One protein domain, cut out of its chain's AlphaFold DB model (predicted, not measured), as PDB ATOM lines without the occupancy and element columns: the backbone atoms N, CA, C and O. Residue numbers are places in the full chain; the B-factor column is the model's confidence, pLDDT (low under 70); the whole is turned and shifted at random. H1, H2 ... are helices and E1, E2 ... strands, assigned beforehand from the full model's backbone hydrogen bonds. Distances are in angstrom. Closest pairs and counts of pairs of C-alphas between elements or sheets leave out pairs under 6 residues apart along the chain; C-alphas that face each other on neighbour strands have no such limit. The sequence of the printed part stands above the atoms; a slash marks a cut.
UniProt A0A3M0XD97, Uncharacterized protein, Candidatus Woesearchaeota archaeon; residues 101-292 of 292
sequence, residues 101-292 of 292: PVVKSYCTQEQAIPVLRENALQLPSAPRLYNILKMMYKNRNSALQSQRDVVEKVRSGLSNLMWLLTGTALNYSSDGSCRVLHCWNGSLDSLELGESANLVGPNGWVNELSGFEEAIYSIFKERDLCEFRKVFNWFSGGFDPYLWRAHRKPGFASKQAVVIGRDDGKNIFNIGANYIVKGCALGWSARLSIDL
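Overview. This is residues 101 to 292 of the 292 residues of an uncharacterized protein of Candidatus Woesearchaeota archaeon (UniProt A0A3M0XD97). A strongly twisted sheet of five strands, curled like part of a barrel, has H2 and H5 over one face, with H4 on that same face but beside the strands and over none of them, and H1 over the opposite face, where H1 packs beside the small strand pair E1 and E7. H2 stands up from the sheet, H3 folds back beside it as a helical hairpin, and residues 287 to 292 stick out as a tail. The printed part has 192 residues, with five named helices and eight named strands in the order E1 H1 H2 H3 E2 E3 H4 H5 E4 E5 E6 E7 E8. The class is mixed, helices and strands, and the large sheet, E3 E2 E5 E6 E4, is mixed too. The whole is compact, with a radius of gyration of the C-alphas of 16.5 A and spans of 53 by 40 by 36 A.

Along the chain. E1, residues 103 to 107, begins with C-alpha 103 at (-23.980, -35.215, -30.518). H1 is residues 109 to 118, H2 126 to 139, 19.9 A long, and H3 145 to 159, 20.9 A. E2, residues 163 to 172, 21.0 A, bends by 83 degrees at residue 167. E3 is residues 178 to 181, H4 212 to 220, H5 225 to 235 and E4 241 to 244. E5, residues 254 to 263, 22.6 A, bends by 81 degrees at residue 260. E6 is residues 268 to 272, E7 279 to 281, and E8 284 to 288, ending with C-alpha 288 at (-49.679, -38.721, -28.866).

Arrangement. E2 and E5 are antiparallel, with N 164 and O 260 2.7 A apart. E3 and E2 form a hairpin, N 171 to O 179 2.8 A, as do E5 and E6, N 270 to O 261 2.7 A. E6 and E4 are parallel, N 271 to O 242 2.8 A. E1 and E7 are antiparallel, N 107 to O 279 2.8 A. The hub, H2, touches H5, about perpendicular at 76 degrees, closest C-alphas Lys 134 and Val 231, 5.8 A. With residues 126 to 130 alone it touches H4, closest C-alphas Pro 127 and Phe 220, 4.1 A. H3 only grazes the sheet with residues 158 to 159. Every O i to N i+4 pair is within hydrogen-bond range in H2, H3, H4 and H5; in H1, 4 of 6 are.

Size, cuts and confidence. The C-alphas of Leu 144 and Gly 251, the two farthest apart, are 53.7 A from each other. The printed part has no cut. The link from E3 to H4, residues 182 to 211, is long. E7 runs on into E8, which pairs with no named strand. Mean pLDDT of the printed part is 83.4; 33 residues are under 70, among them 186 to 194 and 201 to 211.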
ATOM      1  N   PRO A 101     -27.143 -30.972 -26.845       92.75
ATOM      2  CA  PRO A 101     -26.967 -31.878 -27.966       92.75
ATOM      3  C   PRO A 101     -26.415 -33.224 -27.500       92.75
ATOM      4  O   PRO A 101     -25.389 -33.279 -26.816       92.75
ATOM      5  N   VAL A 102     -27.069 -34.302 -27.931       91.94
ATOM      6  CA  VAL A 102     -26.603 -35.683 -27.748       91.94
ATOM      7  C   VAL A 102     -25.316 -35.899 -28.546       91.94
ATOM      8  O   VAL A 102     -24.395 -36.567 -28.084       91.94
ATOM      9  N   VAL A 103     -25.210 -35.259 -29.718       88.38
ATOM     10  CA  VAL A 103     -23.980 -35.215 -30.518       88.38
ATOM     11  C   VAL A 103     -23.552 -33.761 -30.713       88.38
ATOM     12  O   VAL A 103     -24.214 -32.993 -31.412       88.38
ATOM     13  N   LYS A 104     -22.432 -33.381 -30.082       80.19
ATOM     14  CA  LYS A 104     -21.902 -32.001 -30.054       80.19
ATOM     15  C   LYS A 104     -20.914 -31.689 -31.192       80.19
ATOM     16  O   LYS A 104     -20.639 -30.527 -31.472       80.19
ATOM     17  N   SER A 105     -20.386 -32.710 -31.863       68.94
ATOM     18  CA  SER A 105     -19.161 -32.623 -32.671       68.94
ATOM     19  C   SER A 105     -19.399 -32.427 -34.172       68.94
ATOM     20  O   SER A 105     -18.848 -33.204 -34.944       68.94
ATOM     21  N   TYR A 106     -20.207 -31.442 -34.598       78.06
ATOM     22  CA  TYR A 106     -20.453 -31.148 -36.026       78.06
ATOM     23  C   TYR A 106     -20.613 -32.433 -36.872       78.06
ATOM     24  O   TYR A 106     -19.700 -32.863 -37.582       78.06
ATOM     25  N   CYS A 107     -21.782 -33.056 -36.800       83.25
ATOM     26  CA  CYS A 107     -22.044 -34.378 -37.365       83.25
ATOM     27  C   CYS A 107     -23.011 -34.339 -38.557       83.25
ATOM     28  O   CYS A 107     -23.746 -33.367 -38.748       83.25
ATOM     29  N   THR A 108     -23.003 -35.407 -39.359       88.25
ATOM     30  CA  THR A 108     -24.043 -35.676 -40.367       88.25
ATOM     31  C   THR A 108     -25.187 -36.499 -39.767       88.25
ATOM     32  O   THR A 108     -25.054 -37.070 -38.681       88.25
ATOM     33  N   GLN A 109     -26.316 -36.617 -40.476       88.69
ATOM     34  CA  GLN A 109     -27.443 -37.437 -40.008       88.69
ATOM     35  C   GLN A 109     -27.056 -38.922 -39.875       88.69
ATOM     36  O   GLN A 109     -27.485 -39.577 -38.930       88.69
ATOM     37  N   GLU A 110     -26.212 -39.454 -40.765       88.31
ATOM     38  CA  GLU A 110     -25.702 -40.838 -40.720       88.31
ATOM     39  C   GLU A 110     -24.916 -41.123 -39.442       88.31
ATOM     40  O   GLU A 110     -24.943 -42.241 -38.941       88.31
ATOM     41  N   GLN A 111     -24.209 -40.117 -38.929       89.75
ATOM     42  CA  GLN A 111     -23.432 -40.225 -37.700       89.75
ATOM     43  C   GLN A 111     -24.316 -40.039 -36.464       89.75
ATOM     44  O   GLN A 111     -24.133 -40.732 -35.468       89.75
ATOM     45  N   ALA A 112     -25.277 -39.112 -36.521       91.19
ATOM     46  CA  ALA A 112     -26.128 -38.776 -35.384       91.19
ATOM     47  C   ALA A 112     -27.187 -39.843 -35.079       91.19
ATOM     48  O   ALA A 112     -27.428 -40.168 -33.919       91.19
ATOM     49  N   ILE A 113     -27.836 -40.383 -36.113       91.50
ATOM     50  CA  ILE A 113     -29.002 -41.258 -35.955       91.50
ATOM     51  C   ILE A 113     -28.696 -42.547 -35.180       91.50
ATOM     52  O   ILE A 113     -29.503 -42.887 -34.313       91.50
ATOM     53  N   PRO A 114     -27.583 -43.269 -35.423       91.94
ATOM     54  CA  PRO A 114     -27.243 -44.444 -34.623       91.94
ATOM     55  C   PRO A 114     -27.119 -44.123 -33.128       91.94
ATOM     56  O   PRO A 114     -27.738 -44.799 -32.313       91.94
ATOM     57  N   VAL A 115     -26.426 -43.032 -32.779       93.06
ATOM     58  CA  VAL A 115     -26.229 -42.596 -31.383       93.06
ATOM     59  C   VAL A 115     -27.558 -42.222 -30.720       93.06
ATOM     60  O   VAL A 115     -27.819 -42.572 -29.571       93.06
ATOM     61  N   LEU A 116     -28.434 -41.523 -31.444       93.06
ATOM     62  CA  LEU A 116     -29.763 -41.167 -30.945       93.06
ATOM     63  C   LEU A 116     -30.621 -42.412 -30.689       93.06
ATOM     64  O   LEU A 116     -31.254 -42.514 -29.639       93.06
ATOM     65  N   ARG A 117     -30.587 -43.390 -31.601       91.56
ATOM     66  CA  ARG A 117     -31.342 -44.646 -31.481       91.56
ATOM     67  C   ARG A 117     -30.935 -45.479 -30.274       91.56
ATOM     68  O   ARG A 117     -31.817 -46.041 -29.632       91.56
ATOM     69  N   GLU A 118     -29.645 -45.533 -29.945       91.44
ATOM     70  CA  GLU A 118     -29.148 -46.210 -28.734       91.44
ATOM     71  C   GLU A 118     -29.786 -45.653 -27.451       91.44
ATOM     72  O   GLU A 118     -29.918 -46.369 -26.463       91.44
ATOM     73  N   ASN A 119     -30.246 -44.400 -27.490       89.19
ATOM     74  CA  ASN A 119     -30.906 -43.711 -26.386       89.19
ATOM     75  C   ASN A 119     -32.434 -43.621 -26.555       89.19
ATOM     76  O   ASN A 119     -33.076 -42.849 -25.850       89.19
ATOM     77  N   ALA A 120     -33.024 -44.377 -27.492       91.88
ATOM     78  CA  ALA A 120     -34.443 -44.301 -27.859       91.88
ATOM     79  C   ALA A 120     -34.913 -42.891 -28.294       91.88
ATOM     80  O   ALA A 120     -36.082 -42.535 -28.145       91.88
ATOM     81  N   LEU A 121     -34.003 -42.096 -28.863       94.31
ATOM     82  CA  LEU A 121     -34.243 -40.745 -29.365       94.31
ATOM     83  C   LEU A 121     -34.146 -40.705 -30.894       94.31
ATOM     84  O   LEU A 121     -33.622 -41.612 -31.547       94.31
ATOM     85  N   GLN A 122     -34.649 -39.624 -31.479       94.31
ATOM     86  CA  GLN A 122     -34.619 -39.360 -32.916       94.31
ATOM     87  C   GLN A 122     -34.238 -37.899 -33.188       94.31
ATOM     88  O   GLN A 122     -34.115 -37.099 -32.266       94.31
ATOM     89  N   LEU A 123     -34.043 -37.549 -34.462       93.56
ATOM     90  CA  LEU A 123     -33.970 -36.151 -34.886       93.56
ATOM     91  C   LEU A 123     -35.392 -35.643 -35.164       93.56
ATOM     92  O   LEU A 123     -36.127 -36.322 -35.889       93.56
ATOM     93  N   PRO A 124     -35.777 -34.446 -34.694       93.75
ATOM     94  CA  PRO A 124     -37.049 -33.859 -35.091       93.75
ATOM     95  C   PRO A 124     -36.987 -33.510 -36.580       93.75
ATOM     96  O   PRO A 124     -36.005 -32.929 -37.049       93.75
ATOM     97  N   SER A 125     -38.017 -33.851 -37.355       93.38
ATOM     98  CA  SER A 125     -38.112 -33.382 -38.742       93.38
ATOM     99  C   SER A 125     -38.222 -31.851 -38.784       93.38
ATOM    100  O   SER A 125     -38.647 -31.226 -37.813       93.38
ATOM    101  N   ALA A 126     -37.848 -31.225 -39.903       94.00
ATOM    102  CA  ALA A 126     -37.957 -29.775 -40.052       94.00
ATOM    103  C   ALA A 126     -39.395 -29.252 -39.810       94.00
ATOM    104  O   ALA A 126     -39.525 -28.279 -39.067       94.00
ATOM    105  N   PRO A 127     -40.471 -29.911 -40.303       94.81
ATOM    106  CA  PRO A 127     -41.845 -29.533 -39.964       94.81
ATOM    107  C   PRO A 127     -42.156 -29.627 -38.466       94.81
ATOM    108  O   PRO A 127     -42.749 -28.706 -37.911       94.81
ATOM    109  N   ARG A 128     -41.728 -30.707 -37.792       94.31
ATOM    110  CA  ARG A 128     -41.945 -30.896 -36.345       94.31
ATOM    111  C   ARG A 128     -41.245 -29.817 -35.533       94.31
ATOM    112  O   ARG A 128     -41.874 -29.156 -34.712       94.31
ATOM    113  N   LEU A 129     -39.961 -29.591 -35.809       95.56
ATOM    114  CA  LEU A 129     -39.187 -28.566 -35.121       95.56
ATOM    115  C   LEU A 129     -39.797 -27.179 -35.340       95.56
ATOM    116  O   LEU A 129     -39.998 -26.449 -34.377       95.56
ATOM    117  N   TYR A 130     -40.155 -26.831 -36.580       96.06
ATOM    118  CA  TYR A 130     -40.823 -25.563 -36.863       96.06
ATOM    119  C   TYR A 130     -42.161 -25.432 -36.128       96.06
ATOM    120  O   TYR A 130     -42.441 -24.365 -35.592       96.06
ATOM    121  N   ASN A 131     -42.951 -26.502 -36.027       95.94
ATOM    122  CA  ASN A 131     -44.199 -26.472 -35.274       95.94
ATOM    123  C   ASN A 131     -43.977 -26.162 -33.781       95.94
ATOM    124  O   ASN A 131     -44.657 -25.297 -33.234       95.94
ATOM    125  N   ILE A 132     -42.968 -26.772 -33.145       96.50
ATOM    126  CA  ILE A 132     -42.562 -26.412 -31.774       96.50
ATOM    127  C   ILE A 132     -42.220 -24.914 -31.697       96.50
ATOM    128  O   ILE A 132     -42.717 -24.207 -30.818       96.50
ATOM    129  N   LEU A 133     -41.404 -24.404 -32.631       96.62
ATOM    130  CA  LEU A 133     -41.026 -22.984 -32.667       96.62
ATOM    131  C   LEU A 133     -42.241 -22.063 -32.848       96.62
ATOM    132  O   LEU A 133     -42.330 -21.029 -32.188       96.62
ATOM    133  N   LYS A 134     -43.184 -22.441 -33.714       96.19
ATOM    134  CA  LYS A 134     -44.422 -21.706 -33.991       96.19
ATOM    135  C   LYS A 134     -45.319 -21.640 -32.758       96.19
ATOM    136  O   LYS A 134     -45.804 -20.559 -32.423       96.19
ATOM    137  N   MET A 135     -45.487 -22.748 -32.041       95.44
ATOM    138  CA  MET A 135     -46.278 -22.769 -30.809       95.44
ATOM    139  C   MET A 135     -45.627 -21.952 -29.691       95.44
ATOM    140  O   MET A 135     -46.301 -21.139 -29.057       95.44
ATOM    141  N   MET A 136     -44.305 -22.054 -29.517       96.62
ATOM    142  CA  MET A 136     -43.577 -21.178 -28.592       96.62
ATOM    143  C   MET A 136     -43.713 -19.702 -28.970       96.62
ATOM    144  O   MET A 136     -43.945 -18.865 -28.101       96.62
ATOM    145  N   TYR A 137     -43.620 -19.371 -30.262       96.31
ATOM    146  CA  TYR A 137     -43.819 -18.006 -30.734       96.31
ATOM    147  C   TYR A 137     -45.215 -17.503 -30.366       96.31
ATOM    148  O   TYR A 137     -45.332 -16.416 -29.806       96.31
ATOM    149  N   LYS A 138     -46.279 -18.279 -30.602       93.06
ATOM    150  CA  LYS A 138     -47.644 -17.901 -30.196       93.06
ATOM    151  C   LYS A 138     -47.767 -17.701 -28.680       93.06
ATOM    152  O   LYS A 138     -48.410 -16.748 -28.251       93.06
ATOM    153  N   ASN A 139     -47.076 -18.518 -27.884       91.69
ATOM    154  CA  ASN A 139     -47.112 -18.476 -26.419       91.69
ATOM    155  C   ASN A 139     -46.124 -17.469 -25.779       91.69
ATOM    156  O   ASN A 139     -46.149 -17.263 -24.570       91.69
ATOM    157  N   ARG A 140     -45.273 -16.787 -26.562       93.94
ATOM    158  CA  ARG A 140     -44.213 -15.885 -26.048       93.94
ATOM    159  C   ARG A 140     -44.714 -14.752 -25.141       93.94
ATOM    160  O   ARG A 140     -43.962 -14.242 -24.319       93.94
ATOM    161  N   ASN A 141     -45.979 -14.366 -25.302       91.69
ATOM    162  CA  ASN A 141     -46.652 -13.330 -24.521       91.69
ATOM    163  C   ASN A 141     -47.718 -13.918 -23.577       91.69
ATOM    164  O   ASN A 141     -48.664 -13.210 -23.239       91.69
ATOM    165  N   SER A 142     -47.595 -15.193 -23.185       91.25
ATOM    166  CA  SER A 142     -48.492 -15.849 -22.220       91.25
ATOM    167  C   SER A 142     -48.745 -14.960 -21.014       91.25
ATOM    168  O   SER A 142     -47.830 -14.264 -20.582       91.25
ATOM    169  N   ALA A 143     -49.949 -14.992 -20.440       89.94
ATOM    170  CA  ALA A 143     -50.253 -14.233 -19.229       89.94
ATOM    171  C   ALA A 143     -49.433 -14.710 -18.013       89.94
ATOM    172  O   ALA A 143     -49.138 -13.909 -17.123       89.94
ATOM    173  N   LEU A 144     -48.995 -15.973 -18.006       91.00
ATOM    174  CA  LEU A 144     -48.212 -16.572 -16.923       91.00
ATOM    175  C   LEU A 144     -46.727 -16.232 -17.073       91.00
ATOM    176  O   LEU A 144     -46.119 -16.492 -18.115       91.00
ATOM    177  N   GLN A 145     -46.120 -15.681 -16.020       90.75
ATOM    178  CA  GLN A 145     -44.700 -15.312 -16.041       90.75
ATOM    179  C   GLN A 145     -43.823 -16.557 -16.182       90.75
ATOM    180  O   GLN A 145     -42.873 -16.549 -16.962       90.75
ATOM    181  N   SER A 146     -44.194 -17.642 -15.499       91.19
ATOM    182  CA  SER A 146     -43.485 -18.923 -15.573       91.19
ATOM    183  C   SER A 146     -43.358 -19.448 -17.010       91.19
ATOM    184  O   SER A 146     -42.303 -19.963 -17.382       91.19
ATOM    185  N   GLN A 147     -44.396 -19.261 -17.832       93.69
ATOM    186  CA  GLN A 147     -44.400 -19.673 -19.235       93.69
ATOM    187  C   GLN A 147     -43.563 -18.766 -20.128       93.69
ATOM    188  O   GLN A 147     -42.788 -19.264 -20.943       93.69
ATOM    189  N   ARG A 148     -43.633 -17.444 -19.935       94.62
ATOM    190  CA  ARG A 148     -42.742 -16.515 -20.650       94.62
ATOM    191  C   ARG A 148     -41.270 -16.832 -20.372       94.62
ATOM    192  O   ARG A 148     -40.469 -16.894 -21.303       94.62
ATOM    193  N   ASP A 149     -40.935 -17.100 -19.111       95.62
ATOM    194  CA  ASP A 149     -39.563 -17.384 -18.683       95.62
ATOM    195  C   ASP A 149     -39.023 -18.686 -19.280       95.62
ATOM    196  O   ASP A 149     -37.891 -18.720 -19.765       95.62
ATOM    197  N   VAL A 150     -39.804 -19.772 -19.250       96.00
ATOM    198  CA  VAL A 150     -39.356 -21.051 -19.820       96.00
ATOM    199  C   VAL A 150     -39.267 -20.983 -21.345       96.00
ATOM    200  O   VAL A 150     -38.270 -21.443 -21.895       96.00
ATOM    201  N   VAL A 151     -40.220 -20.341 -22.032       96.88
ATOM    202  CA  VAL A 151     -40.170 -20.148 -23.492       96.88
ATOM    203  C   VAL A 151     -38.909 -19.383 -23.894       96.88
ATOM    204  O   VAL A 151     -38.217 -19.783 -24.831       96.88
ATOM    205  N   GLU A 152     -38.556 -18.327 -23.161       96.81
ATOM    206  CA  GLU A 152     -37.340 -17.557 -23.423       96.81
ATOM    207  C   GLU A 152     -36.060 -18.357 -23.126       96.81
ATOM    208  O   GLU A 152     -35.095 -18.292 -23.894       96.81
ATOM    209  N   LYS A 153     -36.046 -19.175 -22.065       96.19
ATOM    210  CA  LYS A 153     -34.933 -20.101 -21.781       96.19
ATOM    211  C   LYS A 153     -34.738 -21.115 -22.907       96.19
ATOM    212  O   LYS A 153     -33.606 -21.318 -23.344       96.19
ATOM    213  N   VAL A 154     -35.818 -21.718 -23.410       96.56
ATOM    214  CA  VAL A 154     -35.745 -22.650 -24.545       96.56
ATOM    215  C   VAL A 154     -35.239 -21.922 -25.790       96.56
ATOM    216  O   VAL A 154     -34.272 -22.364 -26.410       96.56
ATOM    217  N   ARG A 155     -35.844 -20.781 -26.140       95.75
ATOM    218  CA  ARG A 155     -35.467 -19.986 -27.317       95.75
ATOM    219  C   ARG A 155     -33.989 -19.602 -27.289       95.75
ATOM    220  O   ARG A 155     -33.279 -19.836 -28.267       95.75
ATOM    221  N   SER A 156     -33.516 -19.025 -26.187       92.88
ATOM    222  CA  SER A 156     -32.120 -18.603 -26.035       92.88
ATOM    223  C   SER A 156     -31.151 -19.789 -26.048       92.88
ATOM    224  O   SER A 156     -30.134 -19.727 -26.736       92.88
ATOM    225  N   GLY A 157     -31.478 -20.897 -25.375       91.56
ATOM    226  CA  GLY A 157     -30.665 -22.114 -25.400       91.56
ATOM    227  C   GLY A 157     -30.508 -22.689 -26.809       91.56
ATOM    228  O   GLY A 157     -29.392 -22.956 -27.248       91.56
ATOM    229  N   LEU A 158     -31.614 -22.821 -27.544       91.31
ATOM    230  CA  LEU A 158     -31.621 -23.419 -28.879       91.31
ATOM    231  C   LEU A 158     -31.025 -22.503 -29.958       91.31
ATOM    232  O   LEU A 158     -30.285 -22.974 -30.816       91.31
ATOM    233  N   SER A 159     -31.325 -21.202 -29.932       88.69
ATOM    234  CA  SER A 159     -30.857 -20.244 -30.952       88.69
ATOM    235  C   SER A 159     -29.359 -19.928 -30.880       88.69
ATOM    236  O   SER A 159     -28.792 -19.420 -31.848       88.69
ATOM    237  N   ASN A 160     -28.714 -20.246 -29.754       85.69
ATOM    238  CA  ASN A 160     -27.266 -20.136 -29.581       85.69
ATOM    239  C   ASN A 160     -26.499 -21.353 -30.122       85.69
ATOM    240  O   ASN A 160     -25.270 -21.330 -30.171       85.69
ATOM    241  N   LEU A 161     -27.196 -22.411 -30.541       84.44
ATOM    242  CA  LEU A 161     -26.574 -23.542 -31.218       84.44
ATOM    243  C   LEU A 161     -26.324 -23.170 -32.686       84.44
ATOM    244  O   LEU A 161     -27.225 -22.703 -33.381       84.44
ATOM    245  N   MET A 162     -25.093 -23.374 -33.166       77.62
ATOM    246  CA  MET A 162     -24.676 -22.911 -34.500       77.62
ATOM    247  C   MET A 162     -25.492 -23.551 -35.622       77.62
ATOM    248  O   MET A 162     -25.941 -22.853 -36.518       77.62
ATOM    249  N   TRP A 163     -25.730 -24.864 -35.564       87.69
ATOM    250  CA  TRP A 163     -26.550 -25.576 -36.544       87.69
ATOM    251  C   TRP A 163     -27.286 -26.731 -35.879       87.69
ATOM    252  O   TRP A 163     -26.662 -27.686 -35.420       87.69
ATOM    253  N   LEU A 164     -28.610 -26.659 -35.844       91.88
ATOM    254  CA  LEU A 164     -29.497 -27.731 -35.417       91.88
ATOM    255  C   LEU A 164     -29.733 -28.682 -36.584       91.88
ATOM    256  O   LEU A 164     -30.268 -28.289 -37.623       91.88
ATOM    257  N   LEU A 165     -29.334 -29.936 -36.404       92.81
ATOM    258  CA  LEU A 165     -29.605 -30.999 -37.355       92.81
ATOM    259  C   LEU A 165     -31.067 -31.440 -37.244       92.81
ATOM    260  O   LEU A 165     -31.554 -31.704 -36.146       92.81
ATOM    261  N   THR A 166     -31.759 -31.551 -38.378       93.81
ATOM    262  CA  THR A 166     -33.132 -32.078 -38.422       93.81
ATOM    263  C   THR A 166     -33.154 -33.496 -38.982       93.81
ATOM    264  O   THR A 166     -32.207 -33.941 -39.625       93.81
ATOM    265  N   GLY A 167     -34.263 -34.206 -38.788       91.94
ATOM    266  CA  GLY A 167     -34.582 -35.466 -39.456       91.94
ATOM    267  C   GLY A 167     -35.101 -35.272 -40.883       91.94
ATOM    268  O   GLY A 167     -35.632 -36.209 -41.467       91.94
ATOM    269  N   THR A 168     -35.017 -34.064 -41.450       92.12
ATOM    270  CA  THR A 168     -35.381 -33.807 -42.847       92.12
ATOM    271  C   THR A 168     -34.137 -33.839 -43.727       92.12
ATOM    272  O   THR A 168     -33.105 -33.261 -43.390       92.12
ATOM    273  N   ALA A 169     -34.226 -34.543 -44.850       89.38
ATOM    274  CA  ALA A 169     -33.156 -34.681 -45.826       89.38
ATOM    275  C   ALA A 169     -33.644 -34.294 -47.226       89.38
ATOM    276  O   ALA A 169     -34.817 -34.440 -47.557       89.38
ATOM    277  N   LEU A 170     -32.727 -33.818 -48.054       87.88
ATOM    278  CA  LEU A 170     -32.936 -33.464 -49.448       87.88
ATOM    279  C   LEU A 170     -32.179 -34.461 -50.308       87.88
ATOM    280  O   LEU A 170     -30.955 -34.552 -50.211       87.88
ATOM    281  N   ASN A 171     -32.901 -35.218 -51.124       87.19
ATOM    282  CA  ASN A 171     -32.320 -36.150 -52.076       87.19
ATOM    283  C   ASN A 171     -32.273 -35.489 -53.453       87.19
ATOM    284  O   ASN A 171     -33.300 -35.328 -54.114       87.19
ATOM    285  N   TYR A 172     -31.078 -35.069 -53.851       85.44
ATOM    286  CA  TYR A 172     -30.815 -34.451 -55.137       85.44
ATOM    287  C   TYR A 172     -30.437 -35.502 -56.169       85.44
ATOM    288  O   TYR A 172     -29.512 -36.285 -55.958       85.44
ATOM    289  N   SER A 173     -31.084 -35.445 -57.322       84.12
ATOM    290  CA  SER A 173     -30.761 -36.269 -58.481       84.12
ATOM    291  C   SER A 173     -29.771 -35.560 -59.404       84.12
ATOM    292  O   SER A 173     -29.709 -34.329 -59.468       84.12
ATOM    293  N   SER A 174     -29.036 -36.337 -60.202       82.31
ATOM    294  CA  SER A 174     -28.112 -35.809 -61.217       82.31
ATOM    295  C   SER A 174     -28.808 -35.042 -62.342       82.31
ATOM    296  O   SER A 174     -28.141 -34.382 -63.135       82.31
ATOM    297  N   ASP A 175     -30.139 -35.121 -62.451       81.12
ATOM    298  CA  ASP A 175     -30.949 -34.347 -63.392       81.12
ATOM    299  C   ASP A 175     -31.349 -32.954 -62.857       81.12
ATOM    300  O   ASP A 175     -31.791 -32.113 -63.641       81.12
ATOM    301  N   GLY A 176     -31.053 -32.654 -61.586       74.25
ATOM    302  CA  GLY A 176     -31.378 -31.392 -60.920       74.25
ATOM    303  C   GLY A 176     -32.700 -31.409 -60.153       74.25
ATOM    304  O   GLY A 176     -33.010 -30.420 -59.494       74.25
ATOM    305  N   SER A 177     -33.456 -32.509 -60.198       82.25
ATOM    306  CA  SER A 177     -34.618 -32.694 -59.331       82.25
ATOM    307  C   SER A 177     -34.193 -32.885 -57.871       82.25
ATOM    308  O   SER A 177     -33.097 -33.372 -57.574       82.25
ATOM    309  N   CYS A 178     -35.061 -32.476 -56.948       84.62
ATOM    310  CA  CYS A 178     -34.852 -32.628 -55.514       84.62
ATOM    311  C   CYS A 178     -36.131 -33.145 -54.861       84.62
ATOM    312  O   CYS A 178     -37.208 -32.584 -55.066       84.62
ATOM    313  N   ARG A 179     -35.997 -34.193 -54.047       87.44
ATOM    314  CA  ARG A 179     -37.072 -34.726 -53.204       87.44
ATOM    315  C   ARG A 179     -36.786 -34.424 -51.740       87.44
ATOM    316  O   ARG A 179     -35.664 -34.628 -51.281       87.44
ATOM    317  N   VAL A 180     -37.795 -33.973 -51.009       88.81
ATOM    318  CA  VAL A 180     -37.713 -33.764 -49.561       88.81
ATOM    319  C   VAL A 180     -38.171 -35.024 -48.842       88.81
ATOM    320  O   VAL A 180     -39.275 -35.502 -49.070       88.81
ATOM    321  N   LEU A 181     -37.331 -35.546 -47.956       88.81
ATOM    322  CA  LEU A 181     -37.604 -36.693 -47.099       88.81
ATOM    323  C   LEU A 181     -37.773 -36.193 -45.666       88.81
ATOM    324  O   LEU A 181     -36.822 -35.676 -45.077       88.81
ATOM    325  N   HIS A 182     -38.962 -36.333 -45.087       89.25
ATOM    326  CA  HIS A 182     -39.185 -36.040 -43.669       89.25
ATOM    327  C   HIS A 182     -38.999 -37.310 -42.835       89.25
ATOM    328  O   HIS A 182     -39.285 -38.406 -43.307       89.25
ATOM    329  N   CYS A 183     -38.535 -37.158 -41.593       84.38
ATOM    330  CA  CYS A 183     -38.337 -38.268 -40.651       84.38
ATOM    331  C   CYS A 183     -37.336 -39.330 -41.148       84.38
ATOM    332  O   CYS A 183     -37.496 -40.524 -40.896       84.38
ATOM    333  N   TRP A 184     -36.286 -38.897 -41.852       82.31
ATOM    334  CA  TRP A 184     -35.228 -39.784 -42.313       82.31
ATOM    335  C   TRP A 184     -34.510 -40.430 -41.127       82.31
ATOM    336  O   TRP A 184     -34.072 -39.753 -40.196       82.31
ATOM    337  N   ASN A 185     -34.375 -41.754 -41.180       73.62
ATOM    338  CA  ASN A 185     -33.917 -42.554 -40.051       73.62
ATOM    339  C   ASN A 185     -32.695 -43.434 -40.379       73.62
ATOM    340  O   ASN A 185     -32.393 -44.351 -39.630       73.62
ATOM    341  N   GLY A 186     -31.968 -43.216 -41.471       68.19
ATOM    342  CA  GLY A 186     -30.786 -44.035 -41.780       68.19
ATOM    343  C   GLY A 186     -30.975 -45.052 -42.901       68.19
ATOM    344  O   GLY A 186     -29.986 -45.369 -43.557       68.19
ATOM    345  N   SER A 187     -32.194 -45.531 -43.177       60.81
ATOM    346  CA  SER A 187     -32.447 -46.408 -44.328       60.81
ATOM    347  C   SER A 187     -33.055 -45.629 -45.498       60.81
ATOM    348  O   SER A 187     -33.855 -44.715 -45.316       60.81
ATOM    349  N   LEU A 188     -32.626 -45.962 -46.717       54.09
ATOM    350  CA  LEU A 188     -33.230 -45.472 -47.964       54.09
ATOM    351  C   LEU A 188     -34.532 -46.226 -48.303       54.09
ATOM    352  O   LEU A 188     -35.316 -45.743 -49.109       54.09
ATOM    353  N   ASP A 189     -34.778 -47.371 -47.653       45.50
ATOM    354  CA  ASP A 189     -35.873 -48.299 -47.980       45.50
ATOM    355  C   ASP A 189     -37.231 -47.940 -47.350       45.50
ATOM    356  O   ASP A 189     -38.232 -48.613 -47.600       45.50
ATOM    357  N   SER A 190     -37.318 -46.891 -46.525       46.28
ATOM    358  CA  SER A 190     -38.608 -46.426 -46.005       46.28
ATOM    359  C   SER A 190     -39.323 -45.587 -47.070       46.28
ATOM    360  O   SER A 190     -38.972 -44.425 -47.255       46.28
ATOM    361  N   LEU A 191     -40.278 -46.217 -47.769       42.56
ATOM    362  CA  LEU A 191     -41.237 -45.674 -48.746       42.56
ATOM    363  C   LEU A 191     -41.102 -44.169 -49.066       42.56
ATOM    364  O   LEU A 191     -41.469 -43.301 -48.274       42.56
ATOM    365  N   GLU A 192     -40.648 -43.892 -50.289       46.59
ATOM    366  CA  GLU A 192     -40.486 -42.568 -50.892       46.59
ATOM    367  C   GLU A 192     -41.820 -41.811 -51.079       46.59
ATOM    368  O   GLU A 192     -42.314 -41.653 -52.193       46.59
ATOM    369  N   LEU A 193     -42.401 -41.266 -50.011       49.34
ATOM    370  CA  LEU A 193     -43.348 -40.149 -50.113       49.34
ATOM    371  C   LEU A 193     -42.567 -38.840 -49.972       49.34
ATOM    372  O   LEU A 193     -42.687 -38.112 -48.990       49.34
ATOM    373  N   GLY A 194     -41.687 -38.593 -50.943       58.84
ATOM    374  CA  GLY A 194     -40.925 -37.355 -51.015       58.84
ATOM    375  C   GLY A 194     -41.678 -36.297 -51.810       58.84
ATOM    376  O   GLY A 194     -42.103 -36.555 -52.936       58.84
ATOM    377  N   GLU A 195     -41.819 -35.091 -51.263       70.31
ATOM    378  CA  GLU A 195     -42.329 -33.966 -52.049       70.31
ATOM    379  C   GLU A 195     -41.231 -33.420 -52.956       70.31
ATOM    380  O   GLU A 195     -40.075 -33.278 -52.548       70.31
ATOM    381  N   SER A 196     -41.586 -33.123 -54.204       75.56
ATOM    382  CA  SER A 196     -40.664 -32.462 -55.125       75.56
ATOM    383  C   SER A 196     -40.507 -31.002 -54.717       75.56
ATOM    384  O   SER A 196     -41.504 -30.327 -54.477       75.56
ATOM    385  N   ALA A 197     -39.268 -30.517 -54.661       75.00
ATOM    386  CA  ALA A 197     -38.963 -29.138 -54.305       75.00
ATOM    387  C   ALA A 197     -37.977 -28.517 -55.300       75.00
ATOM    388  O   ALA A 197     -36.994 -29.141 -55.703       75.00
ATOM    389  N   ASN A 198     -38.191 -27.248 -55.650       75.31
ATOM    390  CA  ASN A 198     -37.313 -26.492 -56.547       75.31
ATOM    391  C   ASN A 198     -36.119 -25.884 -55.784       75.31
ATOM    392  O   ASN A 198     -35.977 -24.671 -55.640       75.31
ATOM    393  N   LEU A 199     -35.240 -26.752 -55.274       77.69
ATOM    394  CA  LEU A 199     -34.092 -26.389 -54.423       77.69
ATOM    395  C   LEU A 199     -32.745 -26.390 -55.167       77.69
ATOM    396  O   LEU A 199     -31.686 -26.413 -54.538       77.69
ATOM    397  N   VAL A 200     -32.777 -26.347 -56.500       74.38
ATOM    398  CA  VAL A 200     -31.608 -26.165 -57.371       74.38
ATOM    399  C   VAL A 200     -31.825 -24.909 -58.208       74.38
ATOM    400  O   VAL A 200     -32.829 -24.793 -58.904       74.38
ATOM    401  N   GLY A 201     -30.894 -23.956 -58.163       69.25
ATOM    402  CA  GLY A 201     -31.001 -22.746 -58.975       69.25
ATOM    403  C   GLY A 201     -29.905 -21.716 -58.702       69.25
ATOM    404  O   GLY A 201     -29.180 -21.828 -57.711       69.25
ATOM    405  N   PRO A 202     -29.772 -20.694 -59.564       61.00
ATOM    406  CA  PRO A 202     -28.682 -19.727 -59.485       61.00
ATOM    407  C   PRO A 202     -28.654 -18.980 -58.140       61.00
ATOM    408  O   PRO A 202     -29.680 -18.832 -57.468       61.00
ATOM    409  N   ASN A 203     -27.460 -18.502 -57.775       65.69
ATOM    410  CA  ASN A 203     -27.120 -17.674 -56.611       65.69
ATOM    411  C   ASN A 203     -27.060 -18.382 -55.248       65.69
ATOM    412  O   ASN A 203     -26.543 -17.805 -54.300       65.69
ATOM    413  N   GLY A 204     -27.466 -19.651 -55.137       66.00
ATOM    414  CA  GLY A 204     -27.298 -20.417 -53.892       66.00
ATOM    415  C   GLY A 204     -28.234 -19.987 -52.760       66.00
ATOM    416  O   GLY A 204     -28.076 -20.437 -51.633       66.00
ATOM    417  N   TRP A 205     -29.234 -19.157 -53.056       68.31
ATOM    418  CA  TRP A 205     -30.263 -18.743 -52.109       68.31
ATOM    419  C   TRP A 205     -31.629 -18.668 -52.734       68.31
ATOM    420  O   TRP A 205     -31.752 -18.542 -53.955       68.31
ATOM    421  N   VAL A 206     -32.637 -18.784 -51.876       63.59
ATOM    422  CA  VAL A 206     -34.034 -18.713 -52.273       63.59
ATOM    423  C   VAL A 206     -34.631 -17.410 -51.762       63.59
ATOM    424  O   VAL A 206     -34.616 -17.126 -50.568       63.59
ATOM    425  N   ASN A 207     -35.160 -16.626 -52.689       64.56
ATOM    426  CA  ASN A 207     -35.982 -15.447 -52.444       64.56
ATOM    427  C   ASN A 207     -37.365 -15.599 -53.083       64.56
ATOM    428  O   ASN A 207     -37.606 -16.542 -53.842       64.56
ATOM    429  N   GLU A 208     -38.260 -14.655 -52.797       60.69
ATOM    430  CA  GLU A 208     -39.640 -14.632 -53.313       60.69
ATOM    431  C   GLU A 208     -39.714 -14.785 -54.840       60.69
ATOM    432  O   GLU A 208     -40.604 -15.459 -55.345       60.69
ATOM    433  N   LEU A 209     -38.726 -14.269 -55.577       56.81
ATOM    434  CA  LEU A 209     -38.664 -14.331 -57.041       56.81
ATOM    435  C   LEU A 209     -38.157 -15.679 -57.590       56.81
ATOM    436  O   LEU A 209     -38.030 -15.843 -58.801       56.81
ATOM    437  N   SER A 210     -37.813 -16.636 -56.725       62.69
ATOM    438  CA  SER A 210     -37.104 -17.869 -57.100       62.69
ATOM    439  C   SER A 210     -37.711 -19.155 -56.527       62.69
ATOM    440  O   SER A 210     -37.017 -20.176 -56.495       62.69
ATOM    441  N   GLY A 211     -38.978 -19.104 -56.096       68.62
ATOM    442  CA  GLY A 211     -39.723 -20.263 -55.585       68.62
ATOM    443  C   GLY A 211     -39.613 -20.471 -54.069       68.62
ATOM    444  O   GLY A 211     -39.669 -21.606 -53.602       68.62
ATOM    445  N   PHE A 212     -39.420 -19.398 -53.286       74.44
ATOM    446  CA  PHE A 212     -39.311 -19.484 -51.818       74.44
ATOM    447  C   PHE A 212     -40.520 -20.149 -51.168       74.44
ATOM    448  O   PHE A 212     -40.343 -20.982 -50.290       74.44
ATOM    449  N   GLU A 213     -41.729 -19.834 -51.627       80.56
ATOM    450  CA  GLU A 213     -42.954 -20.404 -51.071       80.56
ATOM    451  C   GLU A 213     -43.005 -21.926 -51.201       80.56
ATOM    452  O   GLU A 213     -43.174 -22.634 -50.212       80.56
ATOM    453  N   GLU A 214     -42.782 -22.433 -52.411       82.62
ATOM    454  CA  GLU A 214     -42.815 -23.864 -52.716       82.62
ATOM    455  C   GLU A 214     -41.718 -24.605 -51.951       82.62
ATOM    456  O   GLU A 214     -41.963 -25.653 -51.362       82.62
ATOM    457  N   ALA A 215     -40.518 -24.026 -51.893       85.19
ATOM    458  CA  ALA A 215     -39.394 -24.572 -51.148       85.19
ATOM    459  C   ALA A 215     -39.670 -24.660 -49.636       85.19
ATOM    460  O   ALA A 215     -39.408 -25.697 -49.021       85.19
ATOM    461  N   ILE A 216     -40.204 -23.593 -49.034       88.88
ATOM    462  CA  ILE A 216     -40.563 -23.575 -47.611       88.88
ATOM    463  C   ILE A 216     -41.691 -24.561 -47.331       88.88
ATOM    464  O   ILE A 216     -41.576 -25.341 -46.385       88.88
ATOM    465  N   TYR A 217     -42.723 -24.603 -48.173       90.12
ATOM    466  CA  TYR A 217     -43.801 -25.569 -48.022       90.12
ATOM    467  C   TYR A 217     -43.278 -27.007 -48.088       90.12
ATOM    468  O   TYR A 217     -43.569 -27.804 -47.198       90.12
ATOM    469  N   SER A 218     -42.440 -27.342 -49.070       89.38
ATOM    470  CA  SER A 218     -41.902 -28.697 -49.184       89.38
ATOM    471  C   SER A 218     -41.031 -29.093 -47.991       89.38
ATOM    472  O   SER A 218     -41.073 -30.249 -47.589       89.38
ATOM    473  N   ILE A 219     -40.261 -28.167 -47.402       90.88
ATOM    474  CA  ILE A 219     -39.362 -28.463 -46.270       90.88
ATOM    475  C   ILE A 219     -40.093 -28.456 -44.920       90.88
ATOM    476  O   ILE A 219     -39.825 -29.318 -44.084       90.88
ATOM    477  N   PHE A 220     -40.997 -27.504 -44.693       92.19
ATOM    478  CA  PHE A 220     -41.585 -27.217 -43.379       92.19
ATOM    479  C   PHE A 220     -43.090 -27.469 -43.287       92.19
ATOM    480  O   PHE A 220     -43.625 -27.439 -42.184       92.19
ATOM    481  N   LYS A 221     -43.770 -27.727 -44.413       91.94
ATOM    482  CA  LYS A 221     -45.242 -27.800 -44.521       91.94
ATOM    483  C   LYS A 221     -45.957 -26.517 -44.107       91.94
ATOM    484  O   LYS A 221     -47.120 -26.552 -43.720       91.94
ATOM    485  N   GLU A 222     -45.277 -25.382 -44.226       91.94
ATOM    486  CA  GLU A 222     -45.836 -24.069 -43.921       91.94
ATOM    487  C   GLU A 222     -46.122 -23.299 -45.208       91.94
ATOM    488  O   GLU A 222     -45.274 -23.226 -46.098       91.94
ATOM    489  N   ARG A 223     -47.323 -22.722 -45.295       90.81
ATOM    490  CA  ARG A 223     -47.741 -21.859 -46.408       90.81
ATOM    491  C   ARG A 223     -47.774 -20.389 -46.005       90.81
ATOM    492  O   ARG A 223     -47.571 -19.531 -46.857       90.81
ATOM    493  N   ASP A 224     -47.996 -20.084 -44.727       92.25
ATOM    494  CA  ASP A 224     -47.955 -18.709 -44.240       92.25
ATOM    495  C   ASP A 224     -46.499 -18.250 -44.080       92.25
ATOM    496  O   ASP A 224     -45.874 -18.375 -43.024       92.25
ATOM    497  N   LEU A 225     -45.944 -17.691 -45.158       89.19
ATOM    498  CA  LEU A 225     -44.580 -17.165 -45.168       89.19
ATOM    499  C   LEU A 225     -44.385 -15.964 -44.234       89.19
ATOM    500  O   LEU A 225     -43.263 -15.707 -43.791       89.19
ATOM    501  N   CYS A 226     -45.449 -15.214 -43.942       91.44
ATOM    502  CA  CYS A 226     -45.384 -14.074 -43.038       91.44
ATOM    503  C   CYS A 226     -45.219 -14.561 -41.596       91.44
ATOM    504  O   CYS A 226     -44.337 -14.082 -40.878       91.44
ATOM    505  N   GLU A 227     -46.019 -15.547 -41.186       93.69
ATOM    506  CA  GLU A 227     -45.869 -16.208 -39.892       93.69
ATOM    507  C   GLU A 227     -44.518 -16.922 -39.797       93.69
ATOM    508  O   GLU A 227     -43.783 -16.686 -38.839       93.69
ATOM    509  N   PHE A 228     -44.128 -17.678 -40.828       93.56
ATOM    510  CA  PHE A 228     -42.839 -18.366 -40.897       93.56
ATOM    511  C   PHE A 228     -41.661 -17.431 -40.602       93.56
ATOM    512  O   PHE A 228     -40.815 -17.712 -39.747       93.56
ATOM    513  N   ARG A 229     -41.621 -16.276 -41.282       92.06
ATOM    514  CA  ARG A 229     -40.568 -15.273 -41.087       92.06
ATOM    515  C   ARG A 229     -40.595 -14.686 -39.686       92.06
ATOM    516  O   ARG A 229     -39.537 -14.566 -39.081       92.06
ATOM    517  N   LYS A 230     -41.774 -14.366 -39.146       94.88
ATOM    518  CA  LYS A 230     -41.912 -13.836 -37.780       94.88
ATOM    519  C   LYS A 230     -41.429 -14.832 -36.726       94.88
ATOM    520  O   LYS A 230     -40.700 -14.435 -35.821       94.88
ATOM    521  N   VAL A 231     -41.797 -16.107 -36.864       95.88
ATOM    522  CA  VAL A 231     -41.380 -17.187 -35.958       95.88
ATOM    523  C   VAL A 231     -39.862 -17.316 -35.959       95.88
ATOM    524  O   VAL A 231     -39.246 -17.272 -34.896       95.88
ATOM    525  N   PHE A 232     -39.241 -17.423 -37.136       93.75
ATOM    526  CA  PHE A 232     -37.791 -17.578 -37.220       93.75
ATOM    527  C   PHE A 232     -37.018 -16.316 -36.853       93.75
ATOM    528  O   PHE A 232     -35.985 -16.440 -36.206       93.75
ATOM    529  N   ASN A 233     -37.511 -15.127 -37.200       93.25
ATOM    530  CA  ASN A 233     -36.905 -13.864 -36.783       93.25
ATOM    531  C   ASN A 233     -36.918 -13.731 -35.253       93.25
ATOM    532  O   ASN A 233     -35.895 -13.430 -34.642       93.25
ATOM    533  N   TRP A 234     -38.043 -14.046 -34.608       95.31
ATOM    534  CA  TRP A 234     -38.116 -14.085 -33.149       95.31
ATOM    535  C   TRP A 234     -37.181 -15.144 -32.555       95.31
ATOM    536  O   TRP A 234     -36.388 -14.841 -31.660       95.31
ATOM    537  N   PHE A 235     -37.231 -16.376 -33.073       95.00
ATOM    538  CA  PHE A 235     -36.390 -17.475 -32.604       95.00
ATOM    539  C   PHE A 235     -34.909 -17.105 -32.686       95.00
ATOM    540  O   PHE A 235     -34.176 -17.235 -31.707       95.00
ATOM    541  N   SER A 236     -34.495 -16.555 -33.823       90.62
ATOM    542  CA  SER A 236     -33.124 -16.154 -34.099       90.62
ATOM    543  C   SER A 236     -32.699 -14.883 -33.366       90.62
ATOM    544  O   SER A 236     -31.534 -14.524 -33.471       90.62
ATOM    545  N   GLY A 237     -33.569 -14.195 -32.624       89.81
ATOM    546  CA  GLY A 237     -33.222 -12.953 -31.929       89.81
ATOM    547  C   GLY A 237     -33.060 -11.738 -32.851       89.81
ATOM    548  O   GLY A 237     -32.232 -10.878 -32.568       89.81
ATOM    549  N   GLY A 238     -33.837 -11.674 -33.934       89.44
ATOM    550  CA  GLY A 238     -33.954 -10.507 -34.812       89.44
ATOM    551  C   GLY A 238     -33.397 -10.684 -36.225       89.44
ATOM    552  O   GLY A 238     -33.362  -9.710 -36.973       89.44
ATOM    553  N   PHE A 239     -32.967 -11.889 -36.610       87.38
ATOM    554  CA  PHE A 239     -32.428 -12.156 -37.947       87.38
ATOM    555  C   PHE A 239     -33.461 -12.826 -38.843       87.38
ATOM    556  O   PHE A 239     -33.988 -13.892 -38.510       87.38
ATOM    557  N   ASP A 240     -33.696 -12.245 -40.014       84.81
ATOM    558  CA  ASP A 240     -34.583 -12.849 -41.000       84.81
ATOM    559  C   ASP A 240     -34.044 -14.204 -41.476       84.81
ATOM    560  O   ASP A 240     -32.840 -14.331 -41.733       84.81
ATOM    561  N   PRO A 241     -34.910 -15.230 -41.590       86.19
ATOM    562  CA  PRO A 241     -34.483 -16.535 -42.054       86.19
ATOM    563  C   PRO A 241     -34.107 -16.485 -43.529       86.19
ATOM    564  O   PRO A 241     -34.856 -15.989 -44.372       86.19
ATOM    565  N   TYR A 242     -32.978 -17.102 -43.844       84.38
ATOM    566  CA  TYR A 242     -32.505 -17.253 -45.207       84.38
ATOM    567  C   TYR A 242     -32.405 -18.727 -45.589       84.38
ATOM    568  O   TYR A 242     -31.742 -19.507 -44.908       84.38
ATOM    569  N   LEU A 243     -33.045 -19.127 -46.692       85.88
ATOM    570  CA  LEU A 243     -32.941 -20.493 -47.208       85.88
ATOM    571  C   LEU A 243     -31.793 -20.595 -48.215       85.88
ATOM    572  O   LEU A 243     -31.854 -20.048 -49.320       85.88
ATOM    573  N   TRP A 244     -30.766 -21.355 -47.847       82.44
ATOM    574  CA  TRP A 244     -29.614 -21.618 -48.697       82.44
ATOM    575  C   TRP A 244     -29.839 -22.892 -49.523       82.44
ATOM    576  O   TRP A 244     -29.704 -24.002 -49.010       82.44
ATOM    577  N   ARG A 245     -30.133 -22.746 -50.822       75.62
ATOM    578  CA  ARG A 245     -30.362 -23.859 -51.773       75.62
ATOM    579  C   ARG A 245     -29.128 -24.219 -52.591       75.62
ATOM    580  O   ARG A 245     -28.213 -23.405 -52.677       75.62
ATOM    581  N   ALA A 246     -29.131 -25.366 -53.273       69.38
ATOM    582  CA  ALA A 246     -28.064 -25.765 -54.192       69.38
ATOM    583  C   ALA A 246     -27.893 -24.769 -55.355       69.38
ATOM    584  O   ALA A 246     -28.804 -24.567 -56.158       69.38
ATOM    585  N   HIS A 247     -26.710 -24.143 -55.461       63.00
ATOM    586  CA  HIS A 247     -26.427 -23.128 -56.494       63.00
ATOM    587  C   HIS A 247     -26.332 -23.739 -57.902       63.00
ATOM    588  O   HIS A 247     -26.619 -23.088 -58.910       63.00
ATOM    589  N   ARG A 248     -25.834 -24.973 -58.008       67.44
ATOM    590  CA  ARG A 248     -25.630 -25.665 -59.285       67.44
ATOM    591  C   ARG A 248     -26.245 -27.049 -59.214       67.44
ATOM    592  O   ARG A 248     -26.224 -27.681 -58.162       67.44
ATOM    593  N   LYS A 249     -26.752 -27.508 -60.358       72.94
ATOM    594  CA  LYS A 249     -27.201 -28.884 -60.551       72.94
ATOM    595  C   LYS A 249     -26.073 -29.842 -60.144       72.94
ATOM    596  O   LYS A 249     -24.962 -29.689 -60.663       72.94
ATOM    597  N   PRO A 250     -26.318 -30.776 -59.215       71.88
ATOM    598  CA  PRO A 250     -25.278 -31.692 -58.787       71.88
ATOM    599  C   PRO A 250     -24.938 -32.659 -59.925       71.88
ATOM    600  O   PRO A 250     -25.815 -33.119 -60.653       71.88
ATOM    601  N   GLY A 251     -23.646 -32.943 -60.101       75.44
ATOM    602  CA  GLY A 251     -23.167 -33.871 -61.133       75.44
ATOM    603  C   GLY A 251     -23.427 -35.346 -60.805       75.44
ATOM    604  O   GLY A 251     -23.283 -36.200 -61.671       75.44
ATOM    605  N   PHE A 252     -23.808 -35.643 -59.562       79.75
ATOM    606  CA  PHE A 252     -24.106 -36.976 -59.046       79.75
ATOM    607  C   PHE A 252     -25.268 -36.898 -58.052       79.75
ATOM    608  O   PHE A 252     -25.503 -35.846 -57.456       79.75
ATOM    609  N   ALA A 253     -25.989 -38.006 -57.874       83.44
ATOM    610  CA  ALA A 253     -27.033 -38.074 -56.862       83.44
ATOM    611  C   ALA A 253     -26.420 -37.872 -55.470       83.44
ATOM    612  O   ALA A 253     -25.398 -38.477 -55.143       83.44
ATOM    613  N   SER A 254     -27.009 -36.996 -54.663       83.06
ATOM    614  CA  SER A 254     -26.479 -36.678 -53.339       83.06
ATOM    615  C   SER A 254     -27.598 -36.380 -52.360       83.06
ATOM    616  O   SER A 254     -28.625 -35.812 -52.726       83.06
ATOM    617  N   LYS A 255     -27.370 -36.729 -51.097       85.31
ATOM    618  CA  LYS A 255     -28.282 -36.412 -50.008       85.31
ATOM    619  C   LYS A 255     -27.676 -35.329 -49.131       85.31
ATOM    620  O   LYS A 255     -26.507 -35.428 -48.767       85.31
ATOM    621  N   GLN A 256     -28.477 -34.332 -48.776       86.75
ATOM    622  CA  GLN A 256     -28.087 -33.258 -47.866       86.75
ATOM    623  C   GLN A 256     -29.081 -33.158 -46.714       86.75
ATOM    624  O   GLN A 256     -30.283 -33.312 -46.914       86.75
ATOM    625  N   ALA A 257     -28.593 -32.905 -45.506       88.38
ATOM    626  CA  ALA A 257     -29.464 -32.663 -44.365       88.38
ATOM    627  C   ALA A 257     -30.031 -31.242 -44.421       88.38
ATOM    628  O   ALA A 257     -29.328 -30.309 -44.812       88.38
ATOM    629  N   VAL A 258     -31.272 -31.069 -43.968       90.69
ATOM    630  CA  VAL A 258     -31.781 -29.742 -43.620       90.69
ATOM    631  C   VAL A 258     -31.287 -29.402 -42.220       90.69
ATOM    632  O   VAL A 258     -31.517 -30.156 -41.268       90.69
ATOM    633  N   VAL A 259     -30.617 -28.261 -42.095       91.31
ATOM    634  CA  VAL A 259     -30.147 -27.719 -40.817       91.31
ATOM    635  C   VAL A 259     -30.680 -26.311 -40.595       91.31
ATOM    636  O   VAL A 259     -30.969 -25.589 -41.549       91.31
ATOM    637  N   ILE A 260     -30.787 -25.907 -39.335       91.75
ATOM    638  CA  ILE A 260     -31.325 -24.605 -38.933       91.75
ATOM    639  C   ILE A 260     -30.357 -23.975 -37.938       91.75
ATOM    640  O   ILE A 260     -30.066 -24.588 -36.917       91.75
ATOM    641  N   GLY A 261     -29.865 -22.766 -38.184       88.44
ATOM    642  CA  GLY A 261     -28.986 -22.115 -37.216       88.44
ATOM    643  C   GLY A 261     -28.282 -20.873 -37.739       88.44
ATOM    644  O   GLY A 261     -28.666 -20.313 -38.761       88.44
ATOM    645  N   ARG A 262     -27.277 -20.396 -37.008       79.62
ATOM    646  CA  ARG A 262     -26.524 -19.187 -37.353       79.62
ATOM    647  C   ARG A 262     -25.212 -19.552 -38.039       79.62
ATOM    648  O   ARG A 262     -24.499 -20.447 -37.602       79.62
ATOM    649  N   ASP A 263     -24.883 -18.817 -39.099       71.50
ATOM    650  CA  ASP A 263     -23.561 -18.912 -39.724       71.50
ATOM    651  C   ASP A 263     -22.557 -18.063 -38.930       71.50
ATOM    652  O   ASP A 263     -22.752 -16.850 -38.761       71.50
ATOM    653  N   ASP A 264     -21.500 -18.707 -38.436       63.28
ATOM    654  CA  ASP A 264     -20.453 -18.056 -37.657       63.28
ATOM    655  C   ASP A 264     -19.781 -16.969 -38.500       63.28
ATOM    656  O   ASP A 264     -19.233 -17.206 -39.576       63.28
ATOM    657  N   GLY A 265     -19.831 -15.737 -38.000       61.53
ATOM    658  CA  GLY A 265     -19.151 -14.598 -38.615       61.53
ATOM    659  C   GLY A 265     -19.981 -13.781 -39.606       61.53
ATOM    660  O   GLY A 265     -19.461 -12.789 -40.114       61.53
ATOM    661  N   LYS A 266     -21.253 -14.123 -39.860       63.22
ATOM    662  CA  LYS A 266     -22.116 -13.300 -40.736       63.22
ATOM    663  C   LYS A 266     -23.283 -12.606 -40.044       63.22
ATOM    664  O   LYS A 266     -23.884 -11.741 -40.669       63.22
ATOM    665  N   ASN A 267     -23.593 -12.928 -38.783       71.06
ATOM    666  CA  ASN A 267     -24.817 -12.459 -38.113       71.06
ATOM    667  C   ASN A 267     -26.071 -12.738 -38.969       71.06
ATOM    668  O   ASN A 267     -26.931 -11.878 -39.127       71.06
ATOM    669  N   ILE A 268     -26.147 -13.925 -39.579       75.38
ATOM    670  CA  ILE A 268     -27.290 -14.356 -40.396       75.38
ATOM    671  C   ILE A 268     -27.818 -15.665 -39.821       75.38
ATOM    672  O   ILE A 268     -27.039 -16.564 -39.488       75.38
ATOM    673  N   PHE A 269     -29.143 -15.772 -39.731       83.19
ATOM    674  CA  PHE A 269     -29.833 -17.013 -39.416       83.19
ATOM    675  C   PHE A 269     -30.264 -17.716 -40.703       83.19
ATOM    676  O   PHE A 269     -30.961 -17.158 -41.549       83.19
ATOM    677  N   ASN A 270     -29.829 -18.957 -40.850       86.25
ATOM    678  CA  ASN A 270     -29.871 -19.699 -42.089       86.25
ATOM    679  C   ASN A 270     -30.568 -21.044 -41.911       86.25
ATOM    680  O   ASN A 270     -30.434 -21.739 -40.903       86.25
ATOM    681  N   ILE A 271     -31.249 -21.438 -42.976       88.50
ATOM    682  CA  ILE A 271     -31.750 -22.781 -43.205       88.50
ATOM    683  C   ILE A 271     -30.840 -23.378 -44.274       88.50
ATOM    684  O   ILE A 271     -30.871 -22.981 -45.442       88.50
ATOM    685  N   GLY A 272     -29.955 -24.273 -43.850       85.31
ATOM    686  CA  GLY A 272     -28.956 -24.891 -44.707       85.31
ATOM    687  C   GLY A 272     -29.543 -26.077 -45.460       85.31
ATOM    688  O   GLY A 272     -30.009 -27.028 -44.837       85.31
ATOM    689  N   ALA A 273     -29.493 -26.014 -46.792       77.88
ATOM    690  CA  ALA A 273     -29.961 -27.067 -47.691       77.88
ATOM    691  C   ALA A 273     -28.980 -27.365 -48.856       77.88
ATOM    692  O   ALA A 273     -29.318 -28.126 -49.752       77.88
ATOM    693  N   ASN A 274     -27.769 -26.783 -48.888       70.44
ATOM    694  CA  ASN A 274     -26.882 -26.814 -50.076       70.44
ATOM    695  C   ASN A 274     -25.606 -27.678 -49.952       70.44
ATOM    696  O   ASN A 274     -25.034 -28.054 -50.961       70.44
ATOM    697  N   TYR A 275     -25.139 -28.075 -48.777       63.38
ATOM    698  CA  TYR A 275     -23.902 -28.868 -48.668       63.38
ATOM    699  C   TYR A 275     -24.025 -29.881 -47.541       63.38
ATOM    700  O   TYR A 275     -25.048 -29.896 -46.854       63.38
ATOM    701  N   ILE A 276     -22.983 -30.700 -47.332       63.19
ATOM    702  CA  ILE A 276     -22.869 -31.537 -46.132       63.19
ATOM    703  C   ILE A 276     -22.677 -30.570 -44.965       63.19
ATOM    704  O   ILE A 276     -21.553 -30.281 -44.551       63.19
ATOM    705  N   VAL A 277     -23.779 -29.988 -44.498       66.06
ATOM    706  CA  VAL A 277     -23.757 -29.104 -43.351       66.06
ATOM    707  C   VAL A 277     -23.742 -29.995 -42.135       66.06
ATOM    708  O   VAL A 277     -24.628 -30.817 -41.904       66.06
ATOM    709  N   LYS A 278     -22.657 -29.855 -41.391       74.88
ATOM    710  CA  LYS A 278     -22.473 -30.528 -40.127       74.88
ATOM    711  C   LYS A 278     -23.211 -29.728 -39.061       74.88
ATOM    712  O   LYS A 278     -23.063 -28.511 -39.000       74.88
ATOM    713  N   GLY A 279     -23.998 -30.408 -38.238       83.94
ATOM    714  CA  GLY A 279     -24.758 -29.787 -37.159       83.94
ATOM    715  C   GLY A 279     -24.560 -30.494 -35.828       83.94
ATOM    716  O   GLY A 279     -23.887 -31.520 -35.734       83.94
ATOM    717  N   CYS A 280     -25.155 -29.937 -34.787       90.31
ATOM    718  CA  CYS A 280     -25.369 -30.630 -33.531       90.31
ATOM    719  C   CYS A 280     -26.738 -31.319 -33.559       90.31
ATOM    720  O   CYS A 280     -27.689 -30.828 -34.174       90.31
ATOM    721  N   ALA A 281     -26.823 -32.480 -32.919       92.75
ATOM    722  CA  ALA A 281     -28.045 -33.266 -32.869       92.75
ATOM    723  C   ALA A 281     -28.656 -33.179 -31.473       92.75
ATOM    724  O   ALA A 281     -28.067 -33.664 -30.504       92.75
ATOM    725  N   LEU A 282     -29.836 -32.571 -31.384       94.00
ATOM    726  CA  LEU A 282     -30.691 -32.696 -30.208       94.00
ATOM    727  C   LEU A 282     -31.411 -34.038 -30.270       94.00
ATOM    728  O   LEU A 282     -31.796 -34.495 -31.348       94.00
ATOM    729  N   GLY A 283     -31.592 -34.657 -29.112       94.38
ATOM    730  CA  GLY A 283     -32.482 -35.793 -28.991       94.38
ATOM    731  C   GLY A 283     -33.922 -35.320 -28.969       94.38
ATOM    732  O   GLY A 283     -34.249 -34.378 -28.252       94.38
ATOM    733  N   TRP A 284     -34.765 -35.973 -29.754       96.69
ATOM    734  CA  TRP A 284     -36.195 -35.720 -29.801       96.69
ATOM    735  C   TRP A 284     -36.979 -37.008 -29.588       96.69
ATOM    736  O   TRP A 284     -36.602 -38.074 -30.085       96.69
ATOM    737  N   SER A 285     -38.085 -36.888 -28.866       95.19
ATOM    738  CA  SER A 285     -39.117 -37.911 -28.758       95.19
ATOM    739  C   SER A 285     -40.486 -37.241 -28.867       95.19
ATOM    740  O   SER A 285     -40.641 -36.048 -28.596       95.19
ATOM    741  N   ALA A 286     -41.494 -38.001 -29.284       93.88
ATOM    742  CA  ALA A 286     -42.869 -37.534 -29.277       93.88
ATOM    743  C   ALA A 286     -43.819 -38.688 -28.987       93.88
ATOM    744  O   ALA A 286     -43.607 -39.819 -29.428       93.88
ATOM    745  N   ARG A 287     -44.898 -38.381 -28.273       92.62
ATOM    746  CA  ARG A 287     -46.020 -39.292 -28.046       92.62
ATOM    747  C   ARG A 287     -47.332 -38.557 -28.260       92.62
ATOM    748  O   ARG A 287     -47.428 -37.368 -27.957       92.62
ATOM    749  N   LEU A 288     -48.327 -39.260 -28.791       88.62
ATOM    750  CA  LEU A 288     -49.679 -38.721 -28.866       88.62
ATOM    751  C   LEU A 288     -50.162 -38.422 -27.450       88.62
ATOM    752  O   LEU A 288     -49.983 -39.234 -26.539       88.62
ATOM    753  N   SER A 289     -50.780 -37.259 -27.289       81.44
ATOM    754  CA  SER A 289     -51.590 -36.959 -26.119       81.44
ATOM    755  C   SER A 289     -52.889 -37.743 -26.290       81.44
ATOM    756  O   SER A 289     -53.863 -37.230 -26.830       81.44
ATOM    757  N   ILE A 290     -52.858 -39.041 -25.982       63.34
ATOM    758  CA  ILE A 290     -54.075 -39.848 -25.922       63.34
ATOM    759  C   ILE A 290     -54.781 -39.368 -24.668       63.34
ATOM    760  O   ILE A 290     -54.242 -39.630 -23.597       63.34
ATOM    761  N   ASP A 291     -55.871 -38.613 -24.856       51.47
ATOM    762  CA  ASP A 291     -56.764 -38.065 -23.829       51.47
ATOM    763  C   ASP A 291     -56.130 -38.098 -22.438       51.47
ATOM    764  O   ASP A 291     -56.314 -39.055 -21.680       51.47
ATOM    765  N   LEU A 292     -55.311 -37.075 -22.149       44.69
ATOM    766  CA  LEU A 292     -54.972 -36.782 -20.762       44.69
ATOM    767  C   LEU A 292     -56.290 -36.696 -19.982       44.69
ATOM    768  O   LEU A 292     -57.270 -36.106 -20.504       44.69
TER     769      LEU A 292